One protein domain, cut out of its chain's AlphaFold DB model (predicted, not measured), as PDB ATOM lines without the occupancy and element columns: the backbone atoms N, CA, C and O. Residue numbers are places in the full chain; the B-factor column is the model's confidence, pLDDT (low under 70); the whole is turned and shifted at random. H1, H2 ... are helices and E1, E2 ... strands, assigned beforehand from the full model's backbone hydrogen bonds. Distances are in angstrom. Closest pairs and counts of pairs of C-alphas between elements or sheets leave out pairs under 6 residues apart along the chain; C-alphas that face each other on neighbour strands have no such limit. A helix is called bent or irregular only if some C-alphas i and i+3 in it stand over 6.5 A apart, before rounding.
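Overview. This is residues 135 to 238 of the 238 residues of an uncharacterized protein of Chryseobacterium sp. OV279 (UniProt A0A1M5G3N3). One twisted sheet of seven strands folds at E5, and the hairpin of E6 and E7 turns partly back over the leaf E1 to E4; the short helix H1 only grazes this sheet. The printed part has 104 residues, with E1 to E5, H1, E6 and E7 along the chain; the sheet's order is E1 - E2 - E3 - E4 - E5 - E6 - E7, all antiparallel. It is mostly strand and compact, with a radius of gyration of the C-alphas of 13.6 A and spans of 45 by 33 by 23 A.

Arrangement. E1, residues 145 to 151, E2, 154 to 161, E3, 169 to 173, E4, 178 to 182, and E5, 188 to 193, form a meander, each strand the antiparallel neighbour of the one before. Within hydrogen-bond range are N 147 and O 159, 2.8 A, N 158 and O 172, 2.9 A, N 171 and O 180, 2.9 A, and N 179 and O 192, 2.9 A. H1, residues 203 to 210, only grazes the sheet with residues 203 to 207; every O i to N i+4 pair in it is within range. E6, residues 215 to 222, is antiparallel to E5 at 122 degrees, with N 217 and O 191 2.8 A apart. E6 and E7, residues 227 to 234, form a hairpin, with N 218 and O 232 2.9 A apart. In this folded sheet, bent back into two leaves, E1 to E4 face E6 and E7, with E5 as the hinge; the closest C-alphas of E4 and E6, Ser 181 and Val 219, are 6.3 A apart.

Along the chain. E1, 20.6 A long, begins at C-alpha 145 (124.610, 112.126, 94.670). E2 measures 21.4 A and E6 21.9 A. E7, 20.4 A, ends at C-alpha 234 (127.525, 139.232, 91.050).

Size, cuts and confidence. The farthest C-alphas, Pro 138 and Lys 238, are 46.4 A apart. The printed part has no cut and no long link. The pLDDT is under 70 at residues 195 to 214 and 235 to 238.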
ATOM      1  N   LYS A 135     123.342 108.482  93.369       93.50
ATOM      2  CA  LYS A 135     122.980 108.579  91.969       93.50
ATOM      3  C   LYS A 135     122.517 107.230  91.425       93.50
ATOM      4  O   LYS A 135     123.236 106.235  91.518       93.50
ATOM      5  N   GLY A 136     121.332 107.215  90.822       90.50
ATOM      6  CA  GLY A 136     120.735 106.023  90.216       90.50
ATOM      7  C   GLY A 136     120.081 105.046  91.199       90.50
ATOM      8  O   GLY A 136     119.470 104.077  90.749       90.50
ATOM      9  N   ASP A 137     120.157 105.291  92.512       90.69
ATOM     10  CA  ASP A 137     119.347 104.546  93.477       90.69
ATOM     11  C   ASP A 137     117.859 104.918  93.330       90.69
ATOM     12  O   ASP A 137     117.552 106.064  92.999       90.69
ATOM     13  N   PRO A 138     116.917 104.023  93.686       87.69
ATOM     14  CA  PRO A 138     115.482 104.327  93.657       87.69
ATOM     15  C   PRO A 138     115.066 105.561  94.474       87.69
ATOM     16  O   PRO A 138     114.096 106.229  94.134       87.69
ATOM     17  N   GLU A 139     115.785 105.850  95.561       82.31
ATOM     18  CA  GLU A 139     115.541 107.007  96.437       82.31
ATOM     19  C   GLU A 139     116.417 108.221  96.083       82.31
ATOM     20  O   GLU A 139     116.310 109.261  96.730       82.31
ATOM     21  N   GLY A 140     117.337 108.073  95.127       86.62
ATOM     22  CA  GLY A 140     118.304 109.095  94.751       86.62
ATOM     23  C   GLY A 140     117.917 109.876  93.502       86.62
ATOM     24  O   GLY A 140     116.902 109.623  92.856       86.62
ATOM     25  N   SER A 141     118.759 110.845  93.151       87.31
ATOM     26  CA  SER A 141     118.662 111.531  91.864       87.31
ATOM     27  C   SER A 141     119.205 110.623  90.748       87.31
ATOM     28  O   SER A 141     120.153 109.867  90.974       87.31
ATOM     29  N   PRO A 142     118.663 110.680  89.519       88.19
ATOM     30  CA  PRO A 142     119.270 109.996  88.376       88.19
ATOM     31  C   PRO A 142     120.634 110.592  87.975       88.19
ATOM     32  O   PRO A 142     121.424 109.932  87.295       88.19
ATOM     33  N   ASP A 143     120.937 111.822  88.401       91.69
ATOM     34  CA  ASP A 143     122.012 112.621  87.809       91.69
ATOM     35  C   ASP A 143     123.183 112.913  88.748       91.69
ATOM     36  O   ASP A 143     124.296 113.152  88.267       91.69
ATOM     37  N   TYR A 144     122.958 112.875  90.062       93.56
ATOM     38  CA  TYR A 144     123.938 113.254  91.082       93.56
ATOM     39  C   TYR A 144     123.666 112.580  92.432       93.56
ATOM     40  O   TYR A 144     122.566 112.102  92.705       93.56
ATOM     41  N   ASP A 145     124.688 112.551  93.278       95.00
ATOM     42  CA  ASP A 145     124.610 112.126  94.670       95.00
ATOM     43  C   ASP A 145     124.245 113.318  95.576       95.00
ATOM     44  O   ASP A 145     124.589 114.466  95.281       95.00
ATOM     45  N   ILE A 146     123.568 113.051  96.697       94.38
ATOM     46  CA  ILE A 146     123.115 114.064  97.661       94.38
ATOM     47  C   ILE A 146     123.477 113.637  99.087       94.38
ATOM     48  O   ILE A 146     123.282 112.481  99.476       94.38
ATOM     49  N   ILE A 147     123.962 114.585  99.893       95.31
ATOM     50  CA  ILE A 147     124.012 114.476 101.355       95.31
ATOM     51  C   ILE A 147     123.107 115.546 101.956       95.31
ATOM     52  O   ILE A 147     123.315 116.729 101.700       95.31
ATOM     53  N   LEU A 148     122.156 115.141 102.794       93.81
ATOM     54  CA  LEU A 148     121.346 116.061 103.597       93.81
ATOM     55  C   LEU A 148     121.810 116.011 105.048       93.81
ATOM     56  O   LEU A 148     121.919 114.927 105.623       93.81
ATOM     57  N   MET A 149     122.079 117.175 105.633       95.19
ATOM     58  CA  MET A 149     122.506 117.314 107.023       95.19
ATOM     59  C   MET A 149     121.464 118.090 107.811       95.19
ATOM     60  O   MET A 149     121.100 119.204 107.428       95.19
ATOM     61  N   SER A 150     121.048 117.540 108.946       92.94
ATOM     62  CA  SER A 150     120.091 118.172 109.850       92.94
ATOM     63  C   SER A 150     120.654 118.311 111.259       92.94
ATOM     64  O   SER A 150     121.415 117.457 111.718       92.94
ATOM     65  N   MET A 151     120.249 119.364 111.967       94.12
ATOM     66  CA  MET A 151     120.508 119.576 113.394       94.12
ATOM     67  C   MET A 151     119.212 119.983 114.090       94.12
ATOM     68  O   MET A 151     118.528 120.881 113.616       94.12
ATOM     69  N   ASN A 152     118.890 119.346 115.219       89.56
ATOM     70  CA  ASN A 152     117.642 119.558 115.964       89.56
ATOM     71  C   ASN A 152     116.396 119.553 115.055       89.56
ATOM     72  O   ASN A 152     115.565 120.451 115.140       89.56
ATOM     73  N   ASP A 153     116.313 118.561 114.167       82.31
ATOM     74  CA  ASP A 153     115.237 118.384 113.179       82.31
ATOM     75  C   ASP A 153     115.136 119.468 112.083       82.31
ATOM     76  O   ASP A 153     114.244 119.410 111.237       82.31
ATOM     77  N   GLU A 154     116.083 120.407 112.013       88.19
ATOM     78  CA  GLU A 154     116.169 121.415 110.950       88.19
ATOM     79  C   GLU A 154     117.229 121.032 109.911       88.19
ATOM     80  O   GLU A 154     118.343 120.646 110.270       88.19
ATOM     81  N   LEU A 155     116.911 121.156 108.618       87.75
ATOM     82  CA  LEU A 155     117.884 120.980 107.535       87.75
ATOM     83  C   LEU A 155     118.889 122.143 107.559       87.75
ATOM     84  O   LEU A 155     118.521 123.297 107.344       87.75
ATOM     85  N   VAL A 156     120.162 121.837 107.809       92.50
ATOM     86  CA  VAL A 156     121.234 122.841 107.925       92.50
ATOM     87  C   VAL A 156     122.152 122.873 106.714       92.50
ATOM     88  O   VAL A 156     122.694 123.939 106.405       92.50
ATOM     89  N   ALA A 157     122.297 121.751 106.002       93.00
ATOM     90  CA  ALA A 157     123.051 121.720 104.759       93.00
ATOM     91  C   ALA A 157     122.563 120.668 103.757       93.00
ATOM     92  O   ALA A 157     122.065 119.606 104.133       93.00
ATOM     93  N   GLU A 158     122.781 120.964 102.481       93.56
ATOM     94  CA  GLU A 158     122.656 120.041 101.356       93.56
ATOM     95  C   GLU A 158     123.972 120.036 100.573       93.56
ATOM     96  O   GLU A 158     124.558 121.089 100.322       93.56
ATOM     97  N   ILE A 159     124.449 118.851 100.193       95.19
ATOM     98  CA  ILE A 159     125.638 118.685  99.358       95.19
ATOM     99  C   ILE A 159     125.266 117.859  98.139       95.19
ATOM    100  O   ILE A 159     124.972 116.674  98.279       95.19
ATOM    101  N   ILE A 160     125.345 118.464  96.958       95.06
ATOM    102  CA  ILE A 160     125.177 117.793  95.668       95.06
ATOM    103  C   ILE A 160     126.560 117.529  95.077       95.06
ATOM    104  O   ILE A 160     127.365 118.454  94.975       95.06
ATOM    105  N   TYR A 161     126.850 116.292  94.683       96.00
ATOM    106  CA  TYR A 161     128.150 115.893  94.133       96.00
ATOM    107  C   TYR A 161     128.004 114.780  93.085       96.00
ATOM    108  O   TYR A 161     126.927 114.211  92.925       96.00
ATOM    109  N   ASP A 162     129.070 114.470  92.344       94.81
ATOM    110  CA  ASP A 162     129.075 113.362  91.371       94.81
ATOM    111  C   ASP A 162     130.298 112.466  91.606       94.81
ATOM    112  O   ASP A 162     131.448 112.852  91.360       94.81
ATOM    113  N   GLY A 163     130.054 111.266  92.143       89.19
ATOM    114  CA  GLY A 163     131.081 110.260  92.398       89.19
ATOM    115  C   GLY A 163     131.917 110.544  93.649       89.19
ATOM    116  O   GLY A 163     131.657 110.001  94.723       89.19
ATOM    117  N   MET A 164     132.975 111.352  93.535       91.19
ATOM    118  CA  MET A 164     133.875 111.616  94.666       91.19
ATOM    119  C   MET A 164     133.340 112.748  95.546       91.19
ATOM    120  O   MET A 164     133.286 113.893  95.108       91.19
ATOM    121  N   ARG A 165     133.060 112.459  96.827       89.12
ATOM    122  CA  ARG A 165     132.528 113.435  97.805       89.12
ATOM    123  C   ARG A 165     133.301 114.757  97.862       89.12
ATOM    124  O   ARG A 165     132.700 115.794  98.100       89.12
ATOM    125  N   TYR A 166     134.620 114.718  97.698       94.19
ATOM    126  CA  TYR A 166     135.485 115.901  97.769       94.19
ATOM    127  C   TYR A 166     135.926 116.416  96.391       94.19
ATOM    128  O   TYR A 166     136.809 117.261  96.327       94.19
ATOM    129  N   GLY A 167     135.338 115.908  95.305       96.44
ATOM    130  CA  GLY A 167     135.535 116.410  93.947       96.44
ATOM    131  C   GLY A 167     134.560 117.542  93.622       96.44
ATOM    132  O   GLY A 167     134.326 118.430  94.452       96.44
ATOM    133  N   ILE A 168     133.978 117.477  92.419       97.44
ATOM    134  CA  ILE A 168     132.960 118.433  91.976       97.44
ATOM    135  C   ILE A 168     131.731 118.352  92.872       97.44
ATOM    136  O   ILE A 168     131.165 117.275  93.071       97.44
ATOM    137  N   ARG A 169     131.340 119.501  93.427       97.44
ATOM    138  CA  ARG A 169     130.175 119.592  94.304       97.44
ATOM    139  C   ARG A 169     129.665 121.016  94.473       97.44
ATOM    140  O   ARG A 169     130.384 121.999  94.257       97.44
ATOM    141  N   GLN A 170     128.421 121.096  94.913       94.62
ATOM    142  CA  GLN A 170     127.783 122.295  95.423       94.62
ATOM    143  C   GLN A 170     127.347 122.028  96.861       94.62
ATOM    144  O   GLN A 170     126.727 121.004  97.139       94.62
ATOM    145  N   GLU A 171     127.698 122.933  97.767       95.06
ATOM    146  CA  GLU A 171     127.343 122.853  99.182       95.06
ATOM    147  C   GLU A 171     126.464 124.051  99.527       95.06
ATOM    148  O   GLU A 171     126.890 125.195  99.380       95.06
ATOM    149  N   THR A 172     125.245 123.792  99.984       91.12
ATOM    150  CA  THR A 172     124.296 124.811 100.434       91.12
ATOM    151  C   THR A 172     124.197 124.748 101.949       91.12
ATOM    152  O   THR A 172     123.778 123.736 102.499       91.12
ATOM    153  N   TYR A 173     124.549 125.837 102.629       91.88
ATOM    154  CA  TYR A 173     124.435 125.997 104.078       91.88
ATOM    155  C   TYR A 173     123.269 126.930 104.403       91.88
ATOM    156  O   TYR A 173     123.398 128.155 104.317       91.88
ATOM    157  N   PHE A 174     122.128 126.367 104.797       85.50
ATOM    158  CA  PHE A 174     120.872 127.110 104.937       85.50
ATOM    159  C   PHE A 174     120.918 128.149 106.066       85.50
ATOM    160  O   PHE A 174     120.512 129.294 105.869       85.50
ATOM    161  N   THR A 175     121.489 127.799 107.225       85.81
ATOM    162  CA  THR A 175     121.623 128.721 108.370       85.81
ATOM    163  C   THR A 175     122.588 129.865 108.072       85.81
ATOM    164  O   THR A 175     122.304 131.022 108.377       85.81
ATOM    165  N   ALA A 176     123.729 129.548 107.450       87.50
ATOM    166  CA  ALA A 176     124.721 130.545 107.054       87.50
ATOM    167  C   ALA A 176     124.277 131.355 105.829       87.50
ATOM    168  O   ALA A 176     124.847 132.414 105.568       87.50
ATOM    169  N   LYS A 177     123.262 130.871 105.098       85.44
ATOM    170  CA  LYS A 177     122.795 131.427 103.827       85.44
ATOM    171  C   LYS A 177     123.939 131.550 102.821       85.44
ATOM    172  O   LYS A 177     124.115 132.591 102.192       85.44
ATOM    173  N   VAL A 178     124.751 130.506 102.707       87.62
ATOM    174  CA  VAL A 178     125.921 130.475 101.822       87.62
ATOM    175  C   VAL A 178     125.840 129.261 100.919       87.62
ATOM    176  O   VAL A 178     125.484 128.179 101.378       87.62
ATOM    177  N   VAL A 179     126.207 129.448  99.654       90.75
ATOM    178  CA  VAL A 179     126.472 128.354  98.724       90.75
ATOM    179  C   VAL A 179     127.921 128.388  98.289       90.75
ATOM    180  O   VAL A 179     128.405 129.407  97.794       90.75
ATOM    181  N   GLU A 180     128.597 127.262  98.464       94.69
ATOM    182  CA  GLU A 180     129.968 127.037  98.033       94.69
ATOM    183  C   GLU A 180     129.985 126.087  96.838       94.69
ATOM    184  O   GLU A 180     129.178 125.165  96.715       94.69
ATOM    185  N   SER A 181     130.878 126.350  95.895       95.56
ATOM    186  CA  SER A 181     130.959 125.619  94.633       95.56
ATOM    187  C   SER A 181     132.393 125.209  94.355       95.56
ATOM    188  O   SER A 181     133.303 126.034  94.458       95.56
ATOM    189  N   TYR A 182     132.583 123.946  93.985       97.75
ATOM    190  CA  TYR A 182     133.883 123.312  93.831       97.75
ATOM    191  C   TYR A 182     134.048 122.657  92.457       97.75
ATOM    192  O   TYR A 182     133.124 122.027  91.947       97.75
ATOM    193  N   ASP A 183     135.239 122.771  91.866       96.69
ATOM    194  CA  ASP A 183     135.572 122.099  90.604       96.69
ATOM    195  C   ASP A 183     135.826 120.588  90.778       96.69
ATOM    196  O   ASP A 183     135.770 120.043  91.878       96.69
ATOM    197  N   THR A 184     136.144 119.892  89.682       95.88
ATOM    198  CA  THR A 184     136.404 118.439  89.668       95.88
ATOM    199  C   THR A 184     137.546 117.988  90.574       95.88
ATOM    200  O   THR A 184     137.576 116.822  90.955       95.88
ATOM    201  N   ASN A 185     138.464 118.886  90.936       95.75
ATOM    202  CA  ASN A 185     139.575 118.601  91.843       95.75
ATOM    203  C   ASN A 185     139.251 118.981  93.297       95.75
ATOM    204  O   ASN A 185     140.130 118.917  94.154       95.75
ATOM    205  N   GLY A 186     138.020 119.423  93.573       96.62
ATOM    206  CA  GLY A 186     137.610 119.890  94.891       96.62
ATOM    207  C   GLY A 186     138.101 121.294  95.229       96.62
ATOM    208  O   GLY A 186     138.067 121.676  96.400       96.62
ATOM    209  N   LYS A 187     138.568 122.076  94.248       97.50
ATOM    210  CA  LYS A 187     138.994 123.461  94.477       97.50
ATOM    211  C   LYS A 187     137.772 124.371  94.538       97.50
ATOM    212  O   LYS A 187     136.938 124.342  93.640       97.50
ATOM    213  N   LEU A 188     137.704 125.220  95.562       97.88
ATOM    214  CA  LEU A 188     136.666 126.243  95.693       97.88
ATOM    215  C   LEU A 188     136.756 127.250  94.532       97.88
ATOM    216  O   LEU A 188     137.797 127.874  94.316       97.88
ATOM    217  N   ILE A 189     135.660 127.400  93.793       97.00
ATOM    218  CA  ILE A 189     135.543 128.256  92.600       97.00
ATOM    219  C   ILE A 189     134.404 129.275  92.697       97.00
ATOM    220  O   ILE A 189     134.331 130.182  91.870       97.00
ATOM    221  N   GLY A 190     133.542 129.173  93.712       93.62
ATOM    222  CA  GLY A 190     132.511 130.170  93.964       93.62
ATOM    223  C   GLY A 190     131.979 130.140  95.390       93.62
ATOM    224  O   GLY A 190     131.915 129.082  96.011       93.62
ATOM    225  N   ILE A 191     131.611 131.321  95.883       92.62
ATOM    226  CA  ILE A 191     130.895 131.527  97.143       92.62
ATOM    227  C   ILE A 191     129.796 132.549  96.862       92.62
ATOM    228  O   ILE A 191     130.101 133.672  96.452       92.62
ATOM    229  N   ALA A 192     128.544 132.189  97.111       86.50
ATOM    230  CA  ALA A 192     127.385 133.061  96.952       86.50
ATOM    231  C   ALA A 192     126.646 133.219  98.287       86.50
ATOM    232  O   ALA A 192     126.427 132.236  98.993       86.50
ATOM    233  N   LYS A 193     126.250 134.450  98.636       83.75
ATOM    234  CA  LYS A 193     125.424 134.736  99.823       83.75
ATOM    235  C   LYS A 193     123.952 134.872  99.441       83.75
ATOM    236  O   LYS A 193     123.609 135.673  98.574       83.75
ATOM    237  N   LEU A 194     123.090 134.123 100.120       72.38
ATOM    238  CA  LEU A 194     121.643 134.122  99.925       72.38
ATOM    239  C   LEU A 194     120.982 135.185 100.822       72.38
ATOM    240  O   LEU A 194     121.351 135.353 101.985       72.38
ATOM    241  N   ASN A 195     119.979 135.901 100.306       60.66
ATOM    242  CA  ASN A 195     119.252 136.916 101.086       60.66
ATOM    243  C   ASN A 195     118.145 136.293 101.963       60.66
ATOM    244  O   ASN A 195     117.899 136.749 103.085       60.66
ATOM    245  N   GLN A 196     117.523 135.204 101.505       57.56
ATOM    246  CA  GLN A 196     116.544 134.410 102.255       57.56
ATOM    247  C   GLN A 196     116.932 132.927 102.213       57.56
ATOM    248  O   GLN A 196     117.613 132.492 101.287       57.56
ATOM    249  N   ALA A 197     116.542 132.175 103.243       49.97
ATOM    250  CA  ALA A 197     116.655 130.723 103.236       49.97
ATOM    251  C   ALA A 197     115.525 130.199 102.344       49.97
ATOM    252  O   ALA A 197     114.419 129.997 102.831       49.97
ATOM    253  N   ASP A 198     115.751 130.114 101.033       49.25
ATOM    254  CA  ASP A 198     114.788 129.465 100.145       49.25
ATOM    255  C   ASP A 198     114.823 127.953 100.429       49.25
ATOM    256  O   ASP A 198     115.872 127.326 100.246       49.25
ATOM    257  N   PRO A 199     113.720 127.361 100.920       46.19
ATOM    258  CA  PRO A 199     113.660 125.945 101.265       46.19
ATOM    259  C   PRO A 199     113.688 125.009 100.045       46.19
ATOM    260  O   PRO A 199     113.773 123.799 100.238       46.19
ATOM    261  N   ASN A 200     113.627 125.527  98.809       46.53
ATOM    262  CA  ASN A 200     113.585 124.712  97.588       46.53
ATOM    263  C   ASN A 200     114.961 124.459  96.942       46.53
ATOM    264  O   ASN A 200     115.031 123.882  95.859       46.53
ATOM    265  N   GLY A 201     116.059 124.869  97.590       49.12
ATOM    266  CA  GLY A 201     117.410 124.354  97.316       49.12
ATOM    267  C   GLY A 201     118.089 124.806  96.014       49.12
ATOM    268  O   GLY A 201     119.304 124.677  95.908       49.12
ATOM    269  N   ASN A 202     117.384 125.412  95.050       57.06
ATOM    270  CA  ASN A 202     118.010 125.878  93.809       57.06
ATOM    271  C   ASN A 202     118.268 127.393  93.801       57.06
ATOM    272  O   ASN A 202     117.401 128.204  93.472       57.06
ATOM    273  N   VAL A 203     119.516 127.779  94.079       57.28
ATOM    274  CA  VAL A 203     119.986 129.176  94.001       57.28
ATOM    275  C   VAL A 203     119.705 129.813  92.634       57.28
ATOM    276  O   VAL A 203     119.449 131.012  92.564       57.28
ATOM    277  N   LEU A 204     119.745 129.040  91.542       55.84
ATOM    278  CA  LEU A 204     119.522 129.561  90.189       55.84
ATOM    279  C   LEU A 204     118.052 129.870  89.905       55.84
ATOM    280  O   LEU A 204     117.784 130.844  89.204       55.84
ATOM    281  N   ASP A 205     117.119 129.086  90.442       57.38
ATOM    282  CA  ASP A 205     115.685 129.353  90.274       57.38
ATOM    283  C   ASP A 205     115.292 130.589  91.094       57.38
ATOM    284  O   ASP A 205     114.691 131.519  90.555       57.38
ATOM    285  N   TYR A 206     115.815 130.707  92.320       54.44
ATOM    286  CA  TYR A 206     115.711 131.931  93.120       54.44
ATOM    287  C   TYR A 206     116.265 133.174  92.389       54.44
ATOM    288  O   TYR A 206     115.611 134.222  92.344       54.44
ATOM    289  N   LEU A 207     117.456 133.066  91.780       55.09
ATOM    290  CA  LEU A 207     118.094 134.145  91.009       55.09
ATOM    291  C   LEU A 207     117.264 134.585  89.796       55.09
ATOM    292  O   LEU A 207     117.223 135.779  89.492       55.09
ATOM    293  N   LYS A 208     116.628 133.637  89.097       57.66
ATOM    294  CA  LYS A 208     115.808 133.902  87.905       57.66
ATOM    295  C   LYS A 208     114.458 134.519  88.255       57.66
ATOM    296  O   LYS A 208     113.994 135.394  87.530       57.66
ATOM    297  N   GLU A 209     113.837 134.075  89.342       55.09
ATOM    298  CA  GLU A 209     112.465 134.458  89.681       55.09
ATOM    299  C   GLU A 209     112.369 135.804  90.408       55.09
ATOM    300  O   GLU A 209     111.415 136.547  90.191       55.09
ATOM    301  N   HIS A 210     113.349 136.152  91.252       53.28
ATOM    302  CA  HIS A 210     113.160 137.254  92.204       53.28
ATOM    303  C   HIS A 210     113.982 138.518  91.909       53.28
ATOM    304  O   HIS A 210     113.844 139.508  92.634       53.28
ATOM    305  N   ASN A 211     114.817 138.519  90.860       54.66
ATOM    306  CA  ASN A 211     115.664 139.660  90.478       54.66
ATOM    307  C   ASN A 211     116.479 140.222  91.674       54.66
ATOM    308  O   ASN A 211     116.726 141.425  91.771       54.66
ATOM    309  N   GLN A 212     116.829 139.357  92.637       53.47
ATOM    310  CA  GLN A 212     117.431 139.744  93.917       53.47
ATOM    311  C   GLN A 212     118.961 139.794  93.822       53.47
ATOM    312  O   GLN A 212     119.567 138.932  93.182       53.47
ATOM    313  N   PRO A 213     119.620 140.745  94.509       52.75
ATOM    314  CA  PRO A 213     121.071 140.853  94.494       52.75
ATOM    315  C   PRO A 213     121.693 139.755  95.362       52.75
ATOM    316  O   PRO A 213     121.766 139.887  96.582       52.75
ATOM    317  N   VAL A 214     122.161 138.676  94.741       61.22
ATOM    318  CA  VAL A 214     123.141 137.776  95.362       61.22
ATOM    319  C   VAL A 214     124.508 138.457  95.285       61.22
ATOM    320  O   VAL A 214     124.874 139.008  94.249       61.22
ATOM    321  N   ASP A 215     125.250 138.463  96.389       70.62
ATOM    322  CA  ASP A 215     126.628 138.958  96.427       70.62
ATOM    323  C   ASP A 215     127.588 137.765  96.356       70.62
ATOM    324  O   ASP A 215     127.408 136.779  97.082       70.62
ATOM    325  N   GLY A 216     128.589 137.846  95.475       85.00
ATOM    326  CA  GLY A 216     129.626 136.825  95.334       85.00
ATOM    327  C   GLY A 216     129.702 136.170  93.954       85.00
ATOM    328  O   GLY A 216     129.455 136.791  92.919       85.00
ATOM    329  N   VAL A 217     130.131 134.911  93.937       88.50
ATOM    330  CA  VAL A 217     130.415 134.127  92.731       88.50
ATOM    331  C   VAL A 217     129.490 132.919  92.692       88.50
ATOM    332  O   VAL A 217     129.615 132.013  93.513       88.50
ATOM    333  N   VAL A 218     128.576 132.911  91.724       86.12
ATOM    334  CA  VAL A 218     127.634 131.814  91.473       86.12
ATOM    335  C   VAL A 218     128.212 130.906  90.396       86.12
ATOM    336  O   VAL A 218     128.691 131.387  89.367       86.12
ATOM    337  N   VAL A 219     128.145 129.596  90.617       89.88
ATOM    338  CA  VAL A 219     128.563 128.586  89.643       89.88
ATOM    339  C   VAL A 219     127.342 127.798  89.204       89.88
ATOM    340  O   VAL A 219     126.628 127.222  90.022       89.88
ATOM    341  N   GLU A 220     127.104 127.788  87.902       89.25
ATOM    342  CA  GLU A 220     126.087 126.964  87.269       89.25
ATOM    343  C   GLU A 220     126.711 125.625  86.876       89.25
ATOM    344  O   GLU A 220     127.730 125.596  86.180       89.25
ATOM    345  N   TYR A 221     126.089 124.528  87.304       91.38
ATOM    346  CA  TYR A 221     126.472 123.175  86.921       91.38
ATOM    347  C   TYR A 221     125.493 122.608  85.896       91.38
ATOM    348  O   TYR A 221     124.286 122.823  85.988       91.38
ATOM    349  N   LEU A 222     126.012 121.843  84.938       90.38
ATOM    350  CA  LEU A 222     125.211 120.868  84.202       90.38
ATOM    351  C   LEU A 222     125.277 119.562  84.974       90.38
ATOM    352  O   LEU A 222     126.380 119.117  85.274       90.38
ATOM    353  N   TYR A 223     124.129 118.965  85.260       87.06
ATOM    354  CA  TYR A 223     124.029 117.649  85.879       87.06
ATOM    355  C   TYR A 223     124.020 116.578  84.773       87.06
ATOM    356  O   TYR A 223     123.524 116.835  83.679       87.06
ATOM    357  N   HIS A 224     124.615 115.408  85.031       84.75
ATOM    358  CA  HIS A 224     124.745 114.292  84.075       84.75
ATOM    359  C   HIS A 224     125.746 114.470  82.895       84.75
ATOM    360  O   HIS A 224     125.370 114.805  81.768       84.75
ATOM    361  N   PRO A 225     127.045 114.175  83.099       91.12
ATOM    362  CA  PRO A 225     127.745 114.198  84.382       91.12
ATOM    363  C   PRO A 225     127.913 115.638  84.880       91.12
ATOM    364  O   PRO A 225     127.891 116.583  84.075       91.12
ATOM    365  N   MET A 226     128.100 115.795  86.193       94.12
ATOM    366  CA  MET A 226     128.287 117.105  86.810       94.12
ATOM    367  C   MET A 226     129.521 117.799  86.217       94.12
ATOM    368  O   MET A 226     130.617 117.235  86.182       94.12
ATOM    369  N   ARG A 227     129.349 119.029  85.723       94.88
ATOM    370  CA  ARG A 227     130.435 119.871  85.190       94.88
ATOM    371  C   ARG A 227     130.091 121.347  85.299       94.88
ATOM    372  O   ARG A 227     128.921 121.716  85.223       94.88
ATOM    373  N   VAL A 228     131.111 122.190  85.434       94.75
ATOM    374  CA  VAL A 228     130.933 123.649  85.434       94.75
ATOM    375  C   VAL A 228     130.418 124.089  84.062       94.75
ATOM    376  O   VAL A 228     131.085 123.878  83.052       94.75
ATOM    377  N   ASN A 229     129.236 124.703  84.037       93.44
ATOM    378  CA  ASN A 229     128.668 125.355  82.858       93.44
ATOM    379  C   ASN A 229     129.181 126.790  82.744       93.44
ATOM    380  O   ASN A 229     129.707 127.213  81.715       93.44
ATOM    381  N   LYS A 230     129.012 127.555  83.828       91.00
ATOM    382  CA  LYS A 230     129.252 128.996  83.849       91.00
ATOM    383  C   LYS A 230     129.615 129.471  85.249       91.00
ATOM    384  O   LYS A 230     129.078 128.981  86.235       91.00
ATOM    385  N   ILE A 231     130.491 130.469  85.316       90.75
ATOM    386  CA  ILE A 231     130.813 131.207  86.540       90.75
ATOM    387  C   ILE A 231     130.321 132.643  86.363       90.75
ATOM    388  O   ILE A 231     130.607 133.289  85.352       90.75
ATOM    389  N   ILE A 232     129.549 133.134  87.328       86.12
ATOM    390  CA  ILE A 232     128.889 134.437  87.284       86.12
ATOM    391  C   ILE A 232     129.337 135.242  88.502       86.12
ATOM    392  O   ILE A 232     129.113 134.843  89.642       86.12
ATOM    393  N   HIS A 233     129.949 136.398  88.254       85.38
ATOM    394  CA  HIS A 233     130.335 137.338  89.301       85.38
ATOM    395  C   HIS A 233     129.218 138.355  89.506       85.38
ATOM    396  O   HIS A 233     128.945 139.172  88.623       85.38
ATOM    397  N   LEU A 234     128.585 138.313  90.671       76.00
ATOM    398  CA  LEU A 234     127.525 139.232  91.050       76.00
ATOM    399  C   LEU A 234     128.084 140.269  92.023       76.00
ATOM    400  O   LEU A 234     128.820 139.948  92.956       76.00
ATOM    401  N   LYS A 235     127.753 141.536  91.777       68.88
ATOM    402  CA  LYS A 235     128.047 142.642  92.689       68.88
ATOM    403  C   LYS A 235     126.731 143.141  93.257       68.88
ATOM    404  O   LYS A 235     125.790 143.365  92.496       68.88
ATOM    405  N   LYS A 236     126.695 143.382  94.567       59.38
ATOM    406  CA  LYS A 236     125.577 144.066  95.221       59.38
ATOM    407  C   LYS A 236     125.310 145.402  94.509       59.38
ATOM    408  O   LYS A 236     126.177 146.279  94.506       59.38
ATOM    409  N   GLN A 237     124.147 145.543  93.869       56.19
ATOM    410  CA  GLN A 237     123.703 146.852  93.388       56.19
ATOM    411  C   GLN A 237     123.423 147.722  94.621       56.19
ATOM    412  O   GLN A 237     122.836 147.239  95.591       56.19
ATOM    413  N   LYS A 238     123.977 148.939  94.622       52.03
ATOM    414  CA  LYS A 238     123.850 149.906  95.719       52.03
ATOM    415  C   LYS A 238     122.423 150.406  95.859       52.03
ATOM    416  O   LYS A 238     121.793 150.620  94.802       52.03
TER     417      LYS A 238